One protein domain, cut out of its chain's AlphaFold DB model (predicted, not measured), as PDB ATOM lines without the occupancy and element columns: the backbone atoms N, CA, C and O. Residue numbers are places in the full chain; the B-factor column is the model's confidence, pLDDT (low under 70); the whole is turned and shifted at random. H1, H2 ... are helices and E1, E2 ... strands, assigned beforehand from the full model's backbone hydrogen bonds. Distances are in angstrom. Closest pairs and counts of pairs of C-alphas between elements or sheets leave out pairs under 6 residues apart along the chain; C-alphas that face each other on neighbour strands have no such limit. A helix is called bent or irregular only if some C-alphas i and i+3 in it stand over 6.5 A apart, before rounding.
ATOM      1  N   TRP A   8      93.336 147.885 114.086       65.44
ATOM      2  CA  TRP A   8      93.472 147.190 112.806       65.44
ATOM      3  C   TRP A   8      92.271 146.290 112.624       65.44
ATOM      4  O   TRP A   8      92.050 145.399 113.439       65.44
ATOM      5  N   LEU A   9      91.495 146.574 111.583       69.44
ATOM      6  CA  LEU A   9      90.225 145.932 111.294       69.44
ATOM      7  C   LEU A   9      90.392 144.979 110.111       69.44
ATOM      8  O   LEU A   9      90.964 145.344 109.088       69.44
ATOM      9  N   TYR A  10      89.853 143.777 110.250       66.56
ATOM     10  CA  TYR A  10      89.686 142.796 109.194       66.56
ATOM     11  C   TYR A  10      88.214 142.388 109.171       66.56
ATOM     12  O   TYR A  10      87.721 141.782 110.118       66.56
ATOM     13  N   GLY A  11      87.489 142.797 108.134       62.72
ATOM     14  CA  GLY A  11      86.060 142.530 108.002       62.72
ATOM     15  C   GLY A  11      85.766 141.401 107.026       62.72
ATOM     16  O   GLY A  11      86.491 141.218 106.051       62.72
ATOM     17  N   PHE A  12      84.680 140.678 107.267       64.94
ATOM     18  CA  PHE A  12      84.076 139.766 106.304       64.94
ATOM     19  C   PHE A  12      82.553 139.835 106.425       64.94
ATOM     20  O   PHE A  12      82.003 140.100 107.498       64.94
ATOM     21  N   TRP A  13      81.858 139.618 105.312       60.75
ATOM     22  CA  TRP A  13      80.402 139.527 105.339       60.75
ATOM     23  C   TRP A  13      79.982 138.155 105.851       60.75
ATOM     24  O   TRP A  13      80.630 137.144 105.591       60.75
ATOM     25  N   SER A  14      78.901 138.120 106.613       60.91
ATOM     26  CA  SER A  14      78.293 136.897 107.106       60.91
ATOM     27  C   SER A  14      76.826 136.905 106.713       60.91
ATOM     28  O   SER A  14      76.061 137.748 107.178       60.91
ATOM     29  N   GLN A  15      76.433 135.970 105.848       54.72
ATOM     30  CA  GLN A  15      75.030 135.722 105.532       54.72
ATOM     31  C   GLN A  15      74.467 134.771 106.582       54.72
ATOM     32  O   GLN A  15      74.811 133.589 106.605       54.72
ATOM     33  N   GLN A  16      73.610 135.283 107.460       57.34
ATOM     34  CA  GLN A  16      72.944 134.468 108.468       57.34
ATOM     35  C   GLN A  16      71.448 134.764 108.447       57.34
ATOM     36  O   GLN A  16      71.043 135.911 108.593       57.34
ATOM     37  N   ALA A  17      70.639 133.716 108.253       48.28
ATOM     38  CA  ALA A  17      69.180 133.748 108.394       48.28
ATOM     39  C   ALA A  17      68.493 134.965 107.727       48.28
ATOM     40  O   ALA A  17      67.741 135.681 108.374       48.28
ATOM     41  N   SER A  18      68.775 135.184 106.436       52.75
ATOM     42  CA  SER A  18      68.241 136.267 105.584       52.75
ATOM     43  C   SER A  18      68.660 137.708 105.912       52.75
ATOM     44  O   SER A  18      68.149 138.625 105.276       52.75
ATOM     45  N   GLU A  19      69.603 137.926 106.831       56.66
ATOM     46  CA  GLU A  19      70.196 139.242 107.089       56.66
ATOM     47  C   GLU A  19      71.695 139.231 106.754       56.66
ATOM     48  O   GLU A  19      72.457 138.376 107.221       56.66
ATOM     49  N   GLU A  20      72.138 140.190 105.939       58.19
ATOM     50  CA  GLU A  20      73.561 140.417 105.685       58.19
ATOM     51  C   GLU A  20      74.172 141.192 106.851       58.19
ATOM     52  O   GLU A  20      73.866 142.361 107.082       58.19
ATOM     53  N   LYS A  21      75.045 140.523 107.604       61.31
ATOM     54  CA  LYS A  21      75.732 141.093 108.764       61.31
ATOM     55  C   LYS A  21      77.207 141.255 108.438       61.31
ATOM     56  O   LYS A  21      77.881 140.278 108.115       61.31
ATOM     57  N   PHE A  22      77.727 142.478 108.519       65.06
ATOM     58  CA  PHE A  22      79.155 142.717 108.319       65.06
ATOM     59  C   PHE A  22      79.874 142.572 109.654       65.06
ATOM     60  O   PHE A  22      79.619 143.309 110.604       65.06
ATOM     61  N   ILE A  23      80.754 141.583 109.750       69.62
ATOM     62  CA  ILE A  23      81.472 141.274 110.981       69.62
ATOM     63  C   ILE A  23      82.902 141.748 110.810       69.62
ATOM     64  O   ILE A  23      83.557 141.463 109.811       69.62
ATOM     65  N   VAL A  24      83.394 142.473 111.803       68.50
ATOM     66  CA  VAL A  24      84.729 143.049 111.807       68.50
ATOM     67  C   VAL A  24      85.518 142.498 112.981       68.50
ATOM     68  O   VAL A  24      85.135 142.613 114.138       68.50
ATOM     69  N   TYR A  25      86.654 141.901 112.677       72.25
ATOM     70  CA  TYR A  25      87.662 141.495 113.637       72.25
ATOM     71  C   TYR A  25      88.666 142.635 113.819       72.25
ATOM     72  O   TYR A  25      89.240 143.115 112.847       72.25
ATOM     73  N   GLY A  26      88.873 143.098 115.050       73.44
ATOM     74  CA  GLY A  26      89.731 144.235 115.369       73.44
ATOM     75  C   GLY A  26      90.824 143.896 116.379       73.44
ATOM     76  O   GLY A  26      90.533 143.308 117.416       73.44
ATOM     77  N   ILE A  27      92.067 144.318 116.136       80.06
ATOM     78  CA  ILE A  27      93.159 144.302 117.131       80.06
ATOM     79  C   ILE A  27      93.601 145.730 117.428       80.06
ATOM     80  O   ILE A  27      93.768 146.539 116.516       80.06
ATOM     81  N   LYS A  28      93.850 146.053 118.703       81.62
ATOM     82  CA  LYS A  28      94.389 147.367 119.089       81.62
ATOM     83  C   LYS A  28      95.819 147.547 118.579       81.62
ATOM     84  O   LYS A  28      96.733 146.861 119.041       81.62
ATOM     85  N   LYS A  29      96.029 148.532 117.701       80.94
ATOM     86  CA  LYS A  29      97.333 148.870 117.107       80.94
ATOM     87  C   LYS A  29      98.388 149.127 118.176       80.94
ATOM     88  O   LYS A  29      99.476 148.576 118.087       80.94
ATOM     89  N   ARG A  30      98.062 149.899 119.221       83.62
ATOM     90  CA  ARG A  30      98.983 150.172 120.341       83.62
ATOM     91  C   ARG A  30      99.461 148.909 121.049       83.62
ATOM     92  O   ARG A  30     100.637 148.818 121.390       83.62
ATOM     93  N   VAL A  31      98.576 147.935 121.269       83.38
ATOM     94  CA  VAL A  31      98.934 146.678 121.947       83.38
ATOM     95  C   VAL A  31      99.823 145.830 121.046       83.38
ATOM     96  O   VAL A  31     100.844 145.321 121.497       83.38
ATOM     97  N   LEU A  32      99.483 145.739 119.759       83.62
ATOM     98  CA  LEU A  32     100.301 145.028 118.782       83.62
ATOM     99  C   LEU A  32     101.696 145.660 118.661       83.62
ATOM    100  O   LEU A  32     102.700 144.966 118.790       83.62
ATOM    101  N   LEU A  33     101.762 146.983 118.485       86.81
ATOM    102  CA  LEU A  33     103.011 147.718 118.300       86.81
ATOM    103  C   LEU A  33     103.904 147.647 119.544       86.81
ATOM    104  O   LEU A  33     105.086 147.340 119.428       86.81
ATOM    105  N   SER A  34     103.343 147.871 120.739       86.31
ATOM    106  CA  SER A  34     104.101 147.745 121.995       86.31
ATOM    107  C   SER A  34     104.621 146.327 122.207       86.31
ATOM    108  O   SER A  34     105.764 146.160 122.624       86.31
ATOM    109  N   THR A  35     103.833 145.312 121.845       87.06
ATOM    110  CA  THR A  35     104.269 143.916 121.904       87.06
ATOM    111  C   THR A  35     105.456 143.672 120.975       87.06
ATOM    112  O   THR A  35     106.486 143.188 121.435       87.06
ATOM    113  N   VAL A  36     105.361 144.072 119.703       87.25
ATOM    114  CA  VAL A  36     106.452 143.913 118.726       87.25
ATOM    115  C   VAL A  36     107.725 144.624 119.191       87.25
ATOM    116  O   VAL A  36     108.794 144.019 119.198       87.25
ATOM    117  N   ILE A  37     107.611 145.878 119.639       89.00
ATOM    118  CA  ILE A  37     108.753 146.660 120.131       89.00
ATOM    119  C   ILE A  37     109.386 145.984 121.352       89.00
ATOM    120  O   ILE A  37     110.603 145.819 121.392       89.00
ATOM    121  N   SER A  38     108.580 145.546 122.326       85.19
ATOM    122  CA  SER A  38     109.093 144.882 123.531       85.19
ATOM    123  C   SER A  38     109.856 143.595 123.207       85.19
ATOM    124  O   SER A  38     110.936 143.372 123.751       85.19
ATOM    125  N   GLN A  39     109.351 142.795 122.264       86.31
ATOM    126  CA  GLN A  39     109.993 141.554 121.833       86.31
ATOM    127  C   GLN A  39     111.307 141.823 121.094       86.31
ATOM    128  O   GLN A  39     112.304 141.158 121.364       86.31
ATOM    129  N   LEU A  40     111.354 142.839 120.224       89.88
ATOM    130  CA  LEU A  40     112.595 143.243 119.556       89.88
ATOM    131  C   LEU A  40     113.671 143.673 120.558       89.88
ATOM    132  O   LEU A  40     114.815 143.245 120.441       89.88
ATOM    133  N   ILE A  41     113.307 144.469 121.568       88.56
ATOM    134  CA  ILE A  41     114.241 144.897 122.620       88.56
ATOM    135  C   ILE A  41     114.800 143.682 123.377       88.56
ATOM    136  O   ILE A  41     116.009 143.599 123.586       88.56
ATOM    137  N   LEU A  42     113.945 142.722 123.744       86.25
ATOM    138  CA  LEU A  42     114.349 141.486 124.424       86.25
ATOM    139  C   LEU A  42     115.291 140.623 123.578       86.25
ATOM    140  O   LEU A  42     116.289 140.129 124.100       86.25
ATOM    141  N   VAL A  43     115.019 140.478 122.279       87.75
ATOM    142  CA  VAL A  43     115.899 139.748 121.352       87.75
ATOM    143  C   VAL A  43     117.253 140.446 121.224       87.75
ATOM    144  O   VAL A  43     118.286 139.787 121.324       87.75
ATOM    145  N   CYS A  44     117.274 141.771 121.064       89.44
ATOM    146  CA  CYS A  44     118.520 142.537 120.996       89.44
ATOM    147  C   CYS A  44     119.348 142.409 122.283       89.44
ATOM    148  O   CYS A  44     120.553 142.182 122.210       89.44
ATOM    149  N   LEU A  45     118.709 142.506 123.456       85.75
ATOM    150  CA  LEU A  45     119.369 142.306 124.750       85.75
ATOM    151  C   LEU A  45     119.942 140.894 124.875       85.75
ATOM    152  O   LEU A  45     121.083 140.732 125.298       85.75
ATOM    153  N   TYR A  46     119.178 139.880 124.472       85.19
ATOM    154  CA  TYR A  46     119.642 138.499 124.492       85.19
ATOM    155  C   TYR A  46     120.865 138.294 123.591       85.19
ATOM    156  O   TYR A  46     121.865 137.749 124.051       85.19
ATOM    157  N   LEU A  47     120.831 138.791 122.350       86.69
ATOM    158  CA  LEU A  47     121.965 138.714 121.420       86.69
ATOM    159  C   LEU A  47     123.208 139.423 121.969       86.69
ATOM    160  O   LEU A  47     124.301 138.864 121.924       86.69
ATOM    161  N   PHE A  48     123.043 140.624 122.527       86.62
ATOM    162  CA  PHE A  48     124.139 141.368 123.150       86.62
ATOM    163  C   PHE A  48     124.785 140.585 124.300       86.62
ATOM    164  O   PHE A  48     126.008 140.534 124.430       86.62
ATOM    165  N   LEU A  49     123.969 139.932 125.123       84.12
ATOM    166  CA  LEU A  49     124.454 139.199 126.289       84.12
ATOM    167  C   LEU A  49     125.104 137.875 125.898       84.12
ATOM    168  O   LEU A  49     126.073 137.481 126.535       84.12
ATOM    169  N   LEU A  50     124.659 137.253 124.808       83.00
ATOM    170  CA  LEU A  50     125.292 136.066 124.231       83.00
ATOM    171  C   LEU A  50     126.691 136.360 123.670       83.00
ATOM    172  O   LEU A  50     127.553 135.489 123.693       83.00
ATOM    173  N   LEU A  51     126.926 137.590 123.198       83.69
ATOM    174  CA  LEU A  51     128.253 138.057 122.775       83.69
ATOM    175  C   LEU A  51     129.178 138.382 123.954       83.69
ATOM    176  O   LEU A  51     130.395 138.340 123.798       83.69
ATOM    177  N   THR A  52     128.613 138.743 125.107       83.12
ATOM    178  CA  THR A  52     129.371 139.314 126.233       83.12
ATOM    179  C   THR A  52     129.618 138.306 127.358       83.12
ATOM    180  O   THR A  52     130.622 138.402 128.061       83.12
ATOM    181  N   TYR A  53     128.723 137.335 127.541       81.06
ATOM    182  CA  TYR A  53     128.713 136.425 128.684       81.06
ATOM    183  C   TYR A  53     128.611 134.960 128.257       81.06
ATOM    184  O   TYR A  53     128.171 134.626 127.157       81.06
ATOM    185  N   SER A  54     129.006 134.064 129.162       78.38
ATOM    186  CA  SER A  54     128.881 132.619 128.957       78.38
ATOM    187  C   SER A  54     127.413 132.172 128.928       78.38
ATOM    188  O   SER A  54     126.521 132.833 129.467       78.38
ATOM    189  N   PHE A  55     127.154 131.015 128.315       71.12
ATOM    190  CA  PHE A  55     125.800 130.466 128.169       71.12
ATOM    191  C   PHE A  55     125.076 130.259 129.513       71.12
ATOM    192  O   PHE A  55     123.875 130.499 129.628       71.12
ATOM    193  N   GLU A  56     125.805 129.877 130.565       73.50
ATOM    194  CA  GLU A  56     125.230 129.687 131.903       73.50
ATOM    195  C   GLU A  56     124.644 130.988 132.471       73.50
ATOM    196  O   GLU A  56     123.580 130.968 133.089       73.50
ATOM    197  N   GLN A  57     125.271 132.131 132.187       70.06
ATOM    198  CA  GLN A  57     124.822 133.448 132.648       70.06
ATOM    199  C   GLN A  57     123.675 134.021 131.797       70.06
ATOM    200  O   GLN A  57     122.876 134.814 132.295       70.06
ATOM    201  N   THR A  58     123.539 133.599 130.536       77.06
ATOM    202  CA  THR A  58     122.451 134.037 129.639       77.06
ATOM    203  C   THR A  58     121.171 133.203 129.767       77.06
ATOM    204  O   THR A  58     120.107 133.631 129.311       77.06
ATOM    205  N   SER A  59     121.228 132.064 130.466       77.00
ATOM    206  CA  SER A  59     120.093 131.158 130.700       77.00
ATOM    207  C   SER A  59     118.875 131.828 131.364       77.00
ATOM    208  O   SER A  59     117.739 131.610 130.937       77.00
ATOM    209  N   PHE A  60     119.084 132.713 132.346       75.88
ATOM    210  CA  PHE A  60     118.007 133.464 133.017       75.88
ATOM    211  C   PHE A  60     117.221 134.365 132.050       75.88
ATOM    212  O   PHE A  60     116.008 134.541 132.178       75.88
ATOM    213  N   ILE A  61     117.893 134.905 131.037       78.06
ATOM    214  CA  ILE A  61     117.285 135.806 130.050       78.06
ATOM    215  C   ILE A  61     116.450 135.026 129.053       78.06
ATOM    216  O   ILE A  61     115.406 135.514 128.629       78.06
ATOM    217  N   LEU A  62     116.854 133.794 128.744       81.06
ATOM    218  CA  LEU A  62     116.042 132.873 127.964       81.06
ATOM    219  C   LEU A  62     114.688 132.631 128.653       81.06
ATOM    220  O   LEU A  62     113.640 132.721 128.018       81.06
ATOM    221  N   VAL A  63     114.703 132.405 129.974       85.00
ATOM    222  CA  VAL A  63     113.479 132.256 130.781       85.00
ATOM    223  C   VAL A  63     112.641 133.535 130.743       85.00
ATOM    224  O   VAL A  63     111.434 133.471 130.505       85.00
ATOM    225  N   LEU A  64     113.265 134.707 130.907       82.69
ATOM    226  CA  LEU A  64     112.575 135.996 130.812       82.69
ATOM    227  C   LEU A  64     111.929 136.210 129.430       82.69
ATOM    228  O   LEU A  64     110.799 136.694 129.350       82.69
ATOM    229  N   LEU A  65     112.604 135.803 128.351       84.75
ATOM    230  CA  LEU A  65     112.088 135.801 126.977       84.75
ATOM    231  C   LEU A  65     110.839 134.924 126.839       84.75
ATOM    232  O   LEU A  65     109.826 135.376 126.308       84.75
ATOM    233  N   PHE A  66     110.857 133.701 127.374       86.44
ATOM    234  CA  PHE A  66     109.682 132.824 127.342       86.44
ATOM    235  C   PHE A  66     108.498 133.399 128.123       86.44
ATOM    236  O   PHE A  66     107.370 133.410 127.624       86.44
ATOM    237  N   VAL A  67     108.742 133.920 129.329       89.69
ATOM    238  CA  VAL A  67     107.694 134.527 130.166       89.69
ATOM    239  C   VAL A  67     107.084 135.745 129.474       89.69
ATOM    240  O   VAL A  67     105.863 135.891 129.417       89.69
ATOM    241  N   THR A  68     107.919 136.611 128.904       86.12
ATOM    242  CA  THR A  68     107.456 137.811 128.199       86.12
ATOM    243  C   THR A  68     106.717 137.465 126.911       86.12
ATOM    244  O   THR A  68     105.657 138.038 126.681       86.12
ATOM    245  N   MET A  69     107.176 136.485 126.121       85.06
ATOM    246  CA  MET A  69     106.418 135.964 124.972       85.06
ATOM    247  C   MET A  69     105.039 135.445 125.385       85.06
ATOM    248  O   MET A  69     104.039 135.777 124.747       85.06
ATOM    249  N   PHE A  70     104.954 134.684 126.477       89.06
ATOM    250  CA  PHE A  70     103.679 134.179 126.979       89.06
ATOM    251  C   PHE A  70     102.721 135.316 127.372       89.06
ATOM    252  O   PHE A  70     101.569 135.344 126.934       89.06
ATOM    253  N   ILE A  71     103.204 136.303 128.133       88.25
ATOM    254  CA  ILE A  71     102.409 137.476 128.527       88.25
ATOM    255  C   ILE A  71     101.972 138.277 127.296       88.25
ATOM    256  O   ILE A  71     100.812 138.683 127.202       88.25
ATOM    257  N   SER A  72     102.867 138.472 126.327       86.19
ATOM    258  CA  SER A  72     102.577 139.130 125.054       86.19
ATOM    259  C   SER A  72     101.440 138.443 124.294       86.19
ATOM    260  O   SER A  72     100.518 139.119 123.838       86.19
ATOM    261  N   ILE A  73     101.446 137.107 124.215       85.38
ATOM    262  CA  ILE A  73     100.367 136.335 123.581       85.38
ATOM    263  C   ILE A  73      99.037 136.585 124.300       85.38
ATOM    264  O   ILE A  73      98.038 136.890 123.648       85.38
ATOM    265  N   LEU A  74      99.014 136.530 125.636       85.56
ATOM    266  CA  LEU A  74      97.797 136.789 126.414       85.56
ATOM    267  C   LEU A  74      97.272 138.223 126.229       85.56
ATOM    268  O   LEU A  74      96.061 138.440 126.125       85.56
ATOM    269  N   MET A  75      98.170 139.208 126.165       84.19
ATOM    270  CA  MET A  75      97.821 140.615 125.946       84.19
ATOM    271  C   MET A  75      97.251 140.846 124.544       84.19
ATOM    272  O   MET A  75      96.213 141.500 124.410       84.19
ATOM    273  N   ILE A  76      97.862 140.252 123.511       84.38
ATOM    274  CA  ILE A  76      97.338 140.281 122.139       84.38
ATOM    275  C   ILE A  76      95.954 139.640 122.107       84.38
ATOM    276  O   ILE A  76      95.013 140.265 121.620       84.38
ATOM    277  N   GLN A  77      95.797 138.448 122.687       82.25
ATOM    278  CA  GLN A  77      94.515 137.747 122.727       82.25
ATOM    279  C   GLN A  77      93.411 138.609 123.337       82.25
ATOM    280  O   GLN A  77      92.343 138.739 122.751       82.25
ATOM    281  N   ARG A  78      93.668 139.256 124.477       81.69
ATOM    282  CA  ARG A  78      92.693 140.147 125.133       81.69
ATOM    283  C   ARG A  78      92.405 141.433 124.357       81.69
ATOM    284  O   ARG A  78      91.369 142.057 124.580       81.69
ATOM    285  N   SER A  79      93.315 141.846 123.479       82.12
ATOM    286  CA  SER A  79      93.158 143.042 122.648       82.12
ATOM    287  C   SER A  79      92.301 142.823 121.401       82.12
ATOM    288  O   SER A  79      91.896 143.808 120.781       82.12
ATOM    289  N   ILE A  80      92.016 141.561 121.062       81.44
ATOM    290  CA  ILE A  80      91.120 141.180 119.972       81.44
ATOM    291  C   ILE A  80      89.680 141.534 120.340       81.44
ATOM    292  O   ILE A  80      89.210 141.244 121.444       81.44
ATOM    293  N   GLN A  81      88.967 142.134 119.396       81.00
ATOM    294  CA  GLN A  81      87.566 142.509 119.512       81.00
ATOM    295  C   GLN A  81      86.810 142.048 118.273       81.00
ATOM    296  O   GLN A  81      87.215 142.333 117.150       81.00
ATOM    297  N   TRP A  82      85.694 141.366 118.487       78.31
ATOM    298  CA  TRP A  82      84.726 141.059 117.446       78.31
ATOM    299  C   TRP A  82      83.664 142.144 117.451       78.31
ATOM    300  O   TRP A  82      83.080 142.460 118.488       78.31
ATOM    301  N   LEU A  83      83.434 142.730 116.292       76.00
ATOM    302  CA  LEU A  83      82.556 143.862 116.069       76.00
ATOM    303  C   LEU A  83      81.512 143.449 115.028       76.00
ATOM    304  O   LEU A  83      81.829 142.760 114.064       76.00
ATOM    305  N   LEU A  84      80.271 143.871 115.214       74.25
ATOM    306  CA  LEU A  84      79.192 143.735 114.247       74.25
ATOM    307  C   LEU A  84      78.860 145.117 113.716       74.25
ATOM    308  O   LEU A  84      78.527 145.997 114.502       74.25
ATOM    309  N   TYR A  85      78.925 145.290 112.407       69.00
ATOM    310  CA  TYR A  85      78.386 146.446 111.717       69.00
ATOM    311  C   TYR A  85      76.963 146.138 111.260       69.00
ATOM    312  O   TYR A  85      76.711 145.168 110.542       69.00
ATOM    313  N   ASP A  86      76.045 146.981 111.704       66.00
ATOM    314  CA  ASP A  86      74.650 146.976 111.304       66.00
ATOM    315  C   ASP A  86      74.472 147.976 110.155       66.00
ATOM    316  O   ASP A  86      74.632 149.186 110.337       66.00
ATOM    317  N   SER A  87      74.161 147.463 108.964       61.03
ATOM    318  CA  SER A  87      73.976 148.259 107.747       61.03
ATOM    319  C   SER A  87      72.732 149.147 107.792       61.03
ATOM    320  O   SER A  87      72.706 150.181 107.130       61.03
ATOM    321  N   SER A  88      71.726 148.787 108.595       63.94
ATOM    322  CA  SER A  88      70.473 149.539 108.712       63.94
ATOM    323  C   SER A  88      70.616 150.774 109.603       63.94
ATOM    324  O   SER A  88      70.033 151.820 109.327       63.94
ATOM    325  N   THR A  89      71.431 150.673 110.655       63.66
ATOM    326  CA  THR A  89      71.654 151.759 111.623       63.66
ATOM    327  C   THR A  89      72.997 152.465 111.437       63.66
ATOM    328  O   THR A  89      73.237 153.508 112.048       63.66
ATOM    329  N   GLY A  90      73.897 151.903 110.622       62.44
ATOM    330  CA  GLY A  90      75.272 152.370 110.447       62.44
ATOM    331  C   GLY A  90      76.123 152.258 111.717       62.44
ATOM    332  O   GLY A  90      77.191 152.874 111.802       62.44
ATOM    333  N   GLN A  91      75.653 151.522 112.730       62.56
ATOM    334  CA  GLN A  91      76.319 151.389 114.021       62.56
ATOM    335  C   GLN A  91      77.194 150.140 114.078       62.56
ATOM    336  O   GLN A  91      76.893 149.109 113.482       62.56
ATOM    337  N   ILE A  92      78.273 150.228 114.857       67.31
ATOM    338  CA  ILE A  92      79.141 149.093 115.163       67.31
ATOM    339  C   ILE A  92      78.957 148.725 116.632       67.31
ATOM    340  O   ILE A  92      79.169 149.558 117.514       67.31
ATOM    341  N   LYS A  93      78.586 147.474 116.899       71.88
ATOM    342  CA  LYS A  93      78.437 146.907 118.245       71.88
ATOM    343  C   LYS A  93      79.565 145.921 118.523       71.88
ATOM    344  O   LYS A  93      79.960 145.166 117.645       71.88
ATOM    345  N   ILE A  94      80.086 145.901 119.749       74.06
ATOM    346  CA  ILE A  94      81.059 144.882 120.172       74.06
ATOM    347  C   ILE A  94      80.290 143.592 120.467       74.06
ATOM    348  O   ILE A  94      79.468 143.577 121.378       74.06
ATOM    349  N   LEU A  95      80.569 142.529 119.714       73.56
ATOM    350  CA  LEU A  95      80.006 141.193 119.932       73.56
ATOM    351  C   LEU A  95      80.745 140.458 121.048       73.56
ATOM    352  O   LEU A  95      80.139 139.930 121.974       73.56
ATOM    353  N   SER A  96      82.075 140.418 120.971       74.38
ATOM    354  CA  SER A  96      82.901 139.771 121.989       74.38
ATOM    355  C   SER A  96      84.322 140.325 122.006       74.38
ATOM    356  O   SER A  96      84.734 141.109 121.149       74.38
ATOM    357  N   ARG A  97      85.087 139.920 123.020       77.44
ATOM    358  CA  ARG A  97      86.524 140.173 123.126       77.44
ATOM    359  C   ARG A  97      87.251 138.845 123.244       77.44
ATOM    360  O   ARG A  97      86.728 137.913 123.852       77.44
ATOM    361  N   GLY A  98      88.470 138.789 122.734       72.62
ATOM    362  CA  GLY A  98      89.268 137.573 122.755       72.62
ATOM    363  C   GLY A  98      89.321 136.851 121.415       72.62
ATOM    364  O   GLY A  98      88.626 137.176 120.456       72.62
ATOM    365  N   LEU A  99      90.168 135.827 121.375       70.25
ATOM    366  CA  LEU A  99      90.447 135.048 120.170       70.25
ATOM    367  C   LEU A  99      89.281 134.120 119.778       70.25
ATOM    368  O   LEU A  99      89.147 133.744 118.617       70.25
ATOM    369  N   LYS A 100      88.408 133.774 120.733       69.94
ATOM    370  CA  LYS A 100      87.233 132.934 120.488       69.94
ATOM    371  C   LYS A 100      86.168 133.741 119.739       69.94
ATOM    372  O   LYS A 100      85.618 134.697 120.287       69.94
ATOM    373  N   ALA A 101      85.871 133.326 118.510       64.44
ATOM    374  CA  ALA A 101      84.752 133.869 117.751       64.44
ATOM    375  C   ALA A 101      83.433 133.657 118.524       64.44
ATOM    376  O   ALA A 101      83.250 132.572 119.098       64.44
ATOM    377  N   PRO A 102      82.536 134.660 118.556       66.12
ATOM    378  CA  PRO A 102      81.187 134.513 119.092       66.12
ATOM    379  C   PRO A 102      80.491 133.293 118.495       66.12
ATOM    380  O   PRO A 102      80.646 133.011 117.303       66.12
ATOM    381  N   ASP A 103      79.724 132.579 119.320       63.72
ATOM    382  CA  ASP A 103      78.990 131.389 118.878       63.72
ATOM    383  C   ASP A 103      78.010 131.724 117.737       63.72
ATOM    384  O   ASP A 103      77.845 130.918 116.822       63.72
ATOM    385  N   ASP A 104      77.519 132.967 117.700       57.03
ATOM    386  CA  ASP A 104      76.679 133.523 116.636       57.03
ATOM    387  C   ASP A 104      77.330 133.480 115.240       57.03
ATOM    388  O   ASP A 104      76.620 133.408 114.245       57.03
ATOM    389  N   ILE A 105      78.668 133.473 115.140       57.22
ATOM    390  CA  ILE A 105      79.414 133.541 113.865       57.22
ATOM    391  C   ILE A 105      79.982 132.171 113.461       57.22
ATOM    392  O   ILE A 105      80.367 131.948 112.310       57.22
ATOM    393  N   LYS A 106      80.031 131.204 114.386       53.94
ATOM    394  CA  LYS A 106      80.623 129.879 114.129       53.94
ATOM    395  C   LYS A 106      79.909 129.094 113.031       53.94
ATOM    396  O   LYS A 106      80.563 128.319 112.341       53.94
ATOM    397  N   GLY A 107      78.608 129.320 112.838       50.16
ATOM    398  CA  GLY A 107      77.829 128.704 111.758       50.16
ATOM    399  C   GLY A 107      78.109 129.277 110.363       50.16
ATOM    400  O   GLY A 107      77.792 128.631 109.364       50.16
ATOM    401  N   THR A 108      78.726 130.458 110.264       49.53
ATOM    402  CA  THR A 108      78.993 131.113 108.974       49.53
ATOM    403  C   THR A 108      80.357 130.748 108.387       49.53
ATOM    404  O   THR A 108      80.517 130.703 107.168       49.53
ATOM    405  N   PHE A 109      81.337 130.415 109.236       49.78
ATOM    406  CA  PHE A 109      82.676 129.981 108.806       49.78
ATOM    407  C   PHE A 109      82.689 128.639 108.054       49.78
ATOM    408  O   PHE A 109      83.689 128.294 107.430       49.78
ATOM    409  N   THR A 110      81.591 127.884 108.083       47.22
ATOM    410  CA  THR A 110      81.420 126.634 107.324       47.22
ATOM    411  C   THR A 110      81.307 126.843 105.813       47.22
ATOM    412  O   THR A 110      81.390 125.878 105.054       47.22
ATOM    413  N   MET A 111      81.141 128.084 105.347       45.50
ATOM    414  CA  MET A 111      81.197 128.397 103.923       45.50
ATOM    415  C   MET A 111      82.646 128.628 103.494       45.50
ATOM    416  O   MET A 111      83.336 129.489 104.034       45.50
ATOM    417  N   SER A 112      83.126 127.861 102.508       52.22
ATOM    418  CA  SER A 112      84.488 128.040 101.997       52.22
ATOM    419  C   SER A 112      84.685 129.472 101.479       52.22
ATOM    420  O   SER A 112      83.768 130.042 100.885       52.22
ATOM    421  N   LYS A 113      85.888 130.047 101.647       48.94
ATOM    422  CA  LYS A 113      86.239 131.391 101.139       48.94
ATOM    423  C   LYS A 113      85.832 131.581  99.668       48.94
ATOM    424  O   LYS A 113      85.361 132.647  99.297       48.94
ATOM    425  N   LYS A 114      85.967 130.526  98.856       50.97
ATOM    426  CA  LYS A 114      85.561 130.498  97.445       50.97
ATOM    427  C   LYS A 114      84.045 130.652  97.285       50.97
ATOM    428  O   LYS A 114      83.596 131.521  96.551       50.97
ATOM    429  N   THR A 115      83.270 129.873  98.036       52.81
ATOM    430  CA  THR A 115      81.799 129.923  98.029       52.81
ATOM    431  C   THR A 115      81.268 131.253  98.560       52.81
ATOM    432  O   THR A 115      80.266 131.758  98.067       52.81
ATOM    433  N   PHE A 116      81.945 131.836  99.550       52.66
ATOM    434  CA  PHE A 116      81.614 133.154 100.075       52.66
ATOM    435  C   PHE A 116      81.832 134.254  99.024       52.66
ATOM    436  O   PHE A 116      80.938 135.066  98.806       52.66
ATOM    437  N   ILE A 117      82.976 134.258  98.330       53.19
ATOM    438  CA  ILE A 117      83.286 135.219  97.255       53.19
ATOM    439  C   ILE A 117      82.304 135.069  96.079       53.19
ATOM    440  O   ILE A 117      81.755 136.061  95.610       53.19
ATOM    441  N   GLU A 118      82.022 133.831  95.656       52.03
ATOM    442  CA  GLU A 118      81.068 133.537  94.576       52.03
ATOM    443  C   GLU A 118      79.631 133.965  94.921       52.03
ATOM    444  O   GLU A 118      78.921 134.456  94.048       52.03
ATOM    445  N   LYS A 119      79.192 133.813  96.181       47.78
ATOM    446  CA  LYS A 119      77.829 134.185  96.604       47.78
ATOM    447  C   LYS A 119      77.653 135.652  96.992       47.78
ATOM    448  O   LYS A 119      76.548 136.161  96.864       47.78
ATOM    449  N   SER A 120      78.698 136.315  97.483       47.50
ATOM    450  CA  SER A 120      78.635 137.722  97.916       47.50
ATOM    451  C   SER A 120      78.800 138.724  96.772       47.50
ATOM    452  O   SER A 120      78.610 139.917  96.984       47.50
ATOM    453  N   GLY A 121      79.183 138.274  95.572       40.06
ATOM    454  CA  GLY A 121      79.445 139.171  94.444       40.06
ATOM    455  C   GLY A 121      80.687 140.049  94.628       40.06
ATOM    456  O   GLY A 121      80.881 140.989  93.860       40.06
TER     457      GLY A 121
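Overview. This is residues 8 to 121 of the 128 residues of an uncharacterized protein of Rossellomorea vietnamensis (UniProt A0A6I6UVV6). What is the main picture? It is a rod in two halves: a strongly twisted sheet of four strands, E1 to E4, and, beyond one end of its strands, a long helical hairpin of H1 and H2 side by side. The short helices H3 and H4 only graze the sheet, and residues 51 to 56, at the hairpin's far tip, stand free. What is it built of? The printed part has 114 residues, with E1, E2, H1, H2, E3, E4, H3 and H4 in that order along the chain; the sheet's order is E1 E2 E3 E4, all antiparallel, and the class is mixed, helices and strands. How far does it reach? It is extended, with a radius of gyration of the C-alphas of 20.5 A and spans of 65 by 28 by 22 A.

Arrangement. How do the strands pair? Edge strand E1, residues 8 to 16, and E2, residues 19 to 28, form an antiparallel hairpin at 159 degrees, with N 10 and O 25 within hydrogen-bond range at 2.7 A. E2 and E3, residues 80 to 86, are antiparallel neighbours at 149 degrees, with N 83 and O 24 2.7 A apart. E3 and edge strand E4, residues 91 to 97, form an antiparallel hairpin at 150 degrees, with N 82 and O 96 2.8 A apart. How do the long helices stand? H1, residues 29 to 52, and H2, residues 55 to 79, form a helical hairpin and touch, the closest C-alphas being those of Thr 35 and Ser 72, 6.0 A apart. They run opposite ways at a shallow tilt of 5 degrees. H1 only grazes the sheet with its residues 29 to 32, H2 with its residues 76 to 79. What of the last helices? H3, residues 103 to 106, only grazes the sheet; its closest C-alpha to E1 is that of Ile 105, 7.6 A from that of Ser 14. H4, residues 113 to 120, only grazes it too; the C-alphas of Trp 13 and Ser 120 are the closest of E1 and H4, 7.8 A apart. How do the helix backbones run? In H1 and H4 every O i to N i+4 pair is within hydrogen-bond range, in H2 19 of 21, and H3 is too short for such a pair. H2 is only just irregular: C-alphas 57 and 60 are 6.8 A apart.

Along the chain. Where does the first strand begin? C-alpha 8 of E1 is at (93.472, 147.190, 112.806). How long are the longer elements? From first to last C-alpha, E1 measures 24.5 A, E2 28.2 A, H1 34.7 A and H2 35.4 A. Where does the last helix end? C-alpha 120 of H4 is at (78.635, 137.722, 97.916).

Size, cuts and confidence. How large is it? The two C-alphas farthest apart, those of Ser 18 and Ser 54, are 65.1 A apart. Is it cut, and are links long? The printed part has no cut; no link is long, and H3 to H4 is short. Where is confidence low? In this model, pLDDT is under 70 in residues 8 to 24, 85 to 92 and 100 to 121.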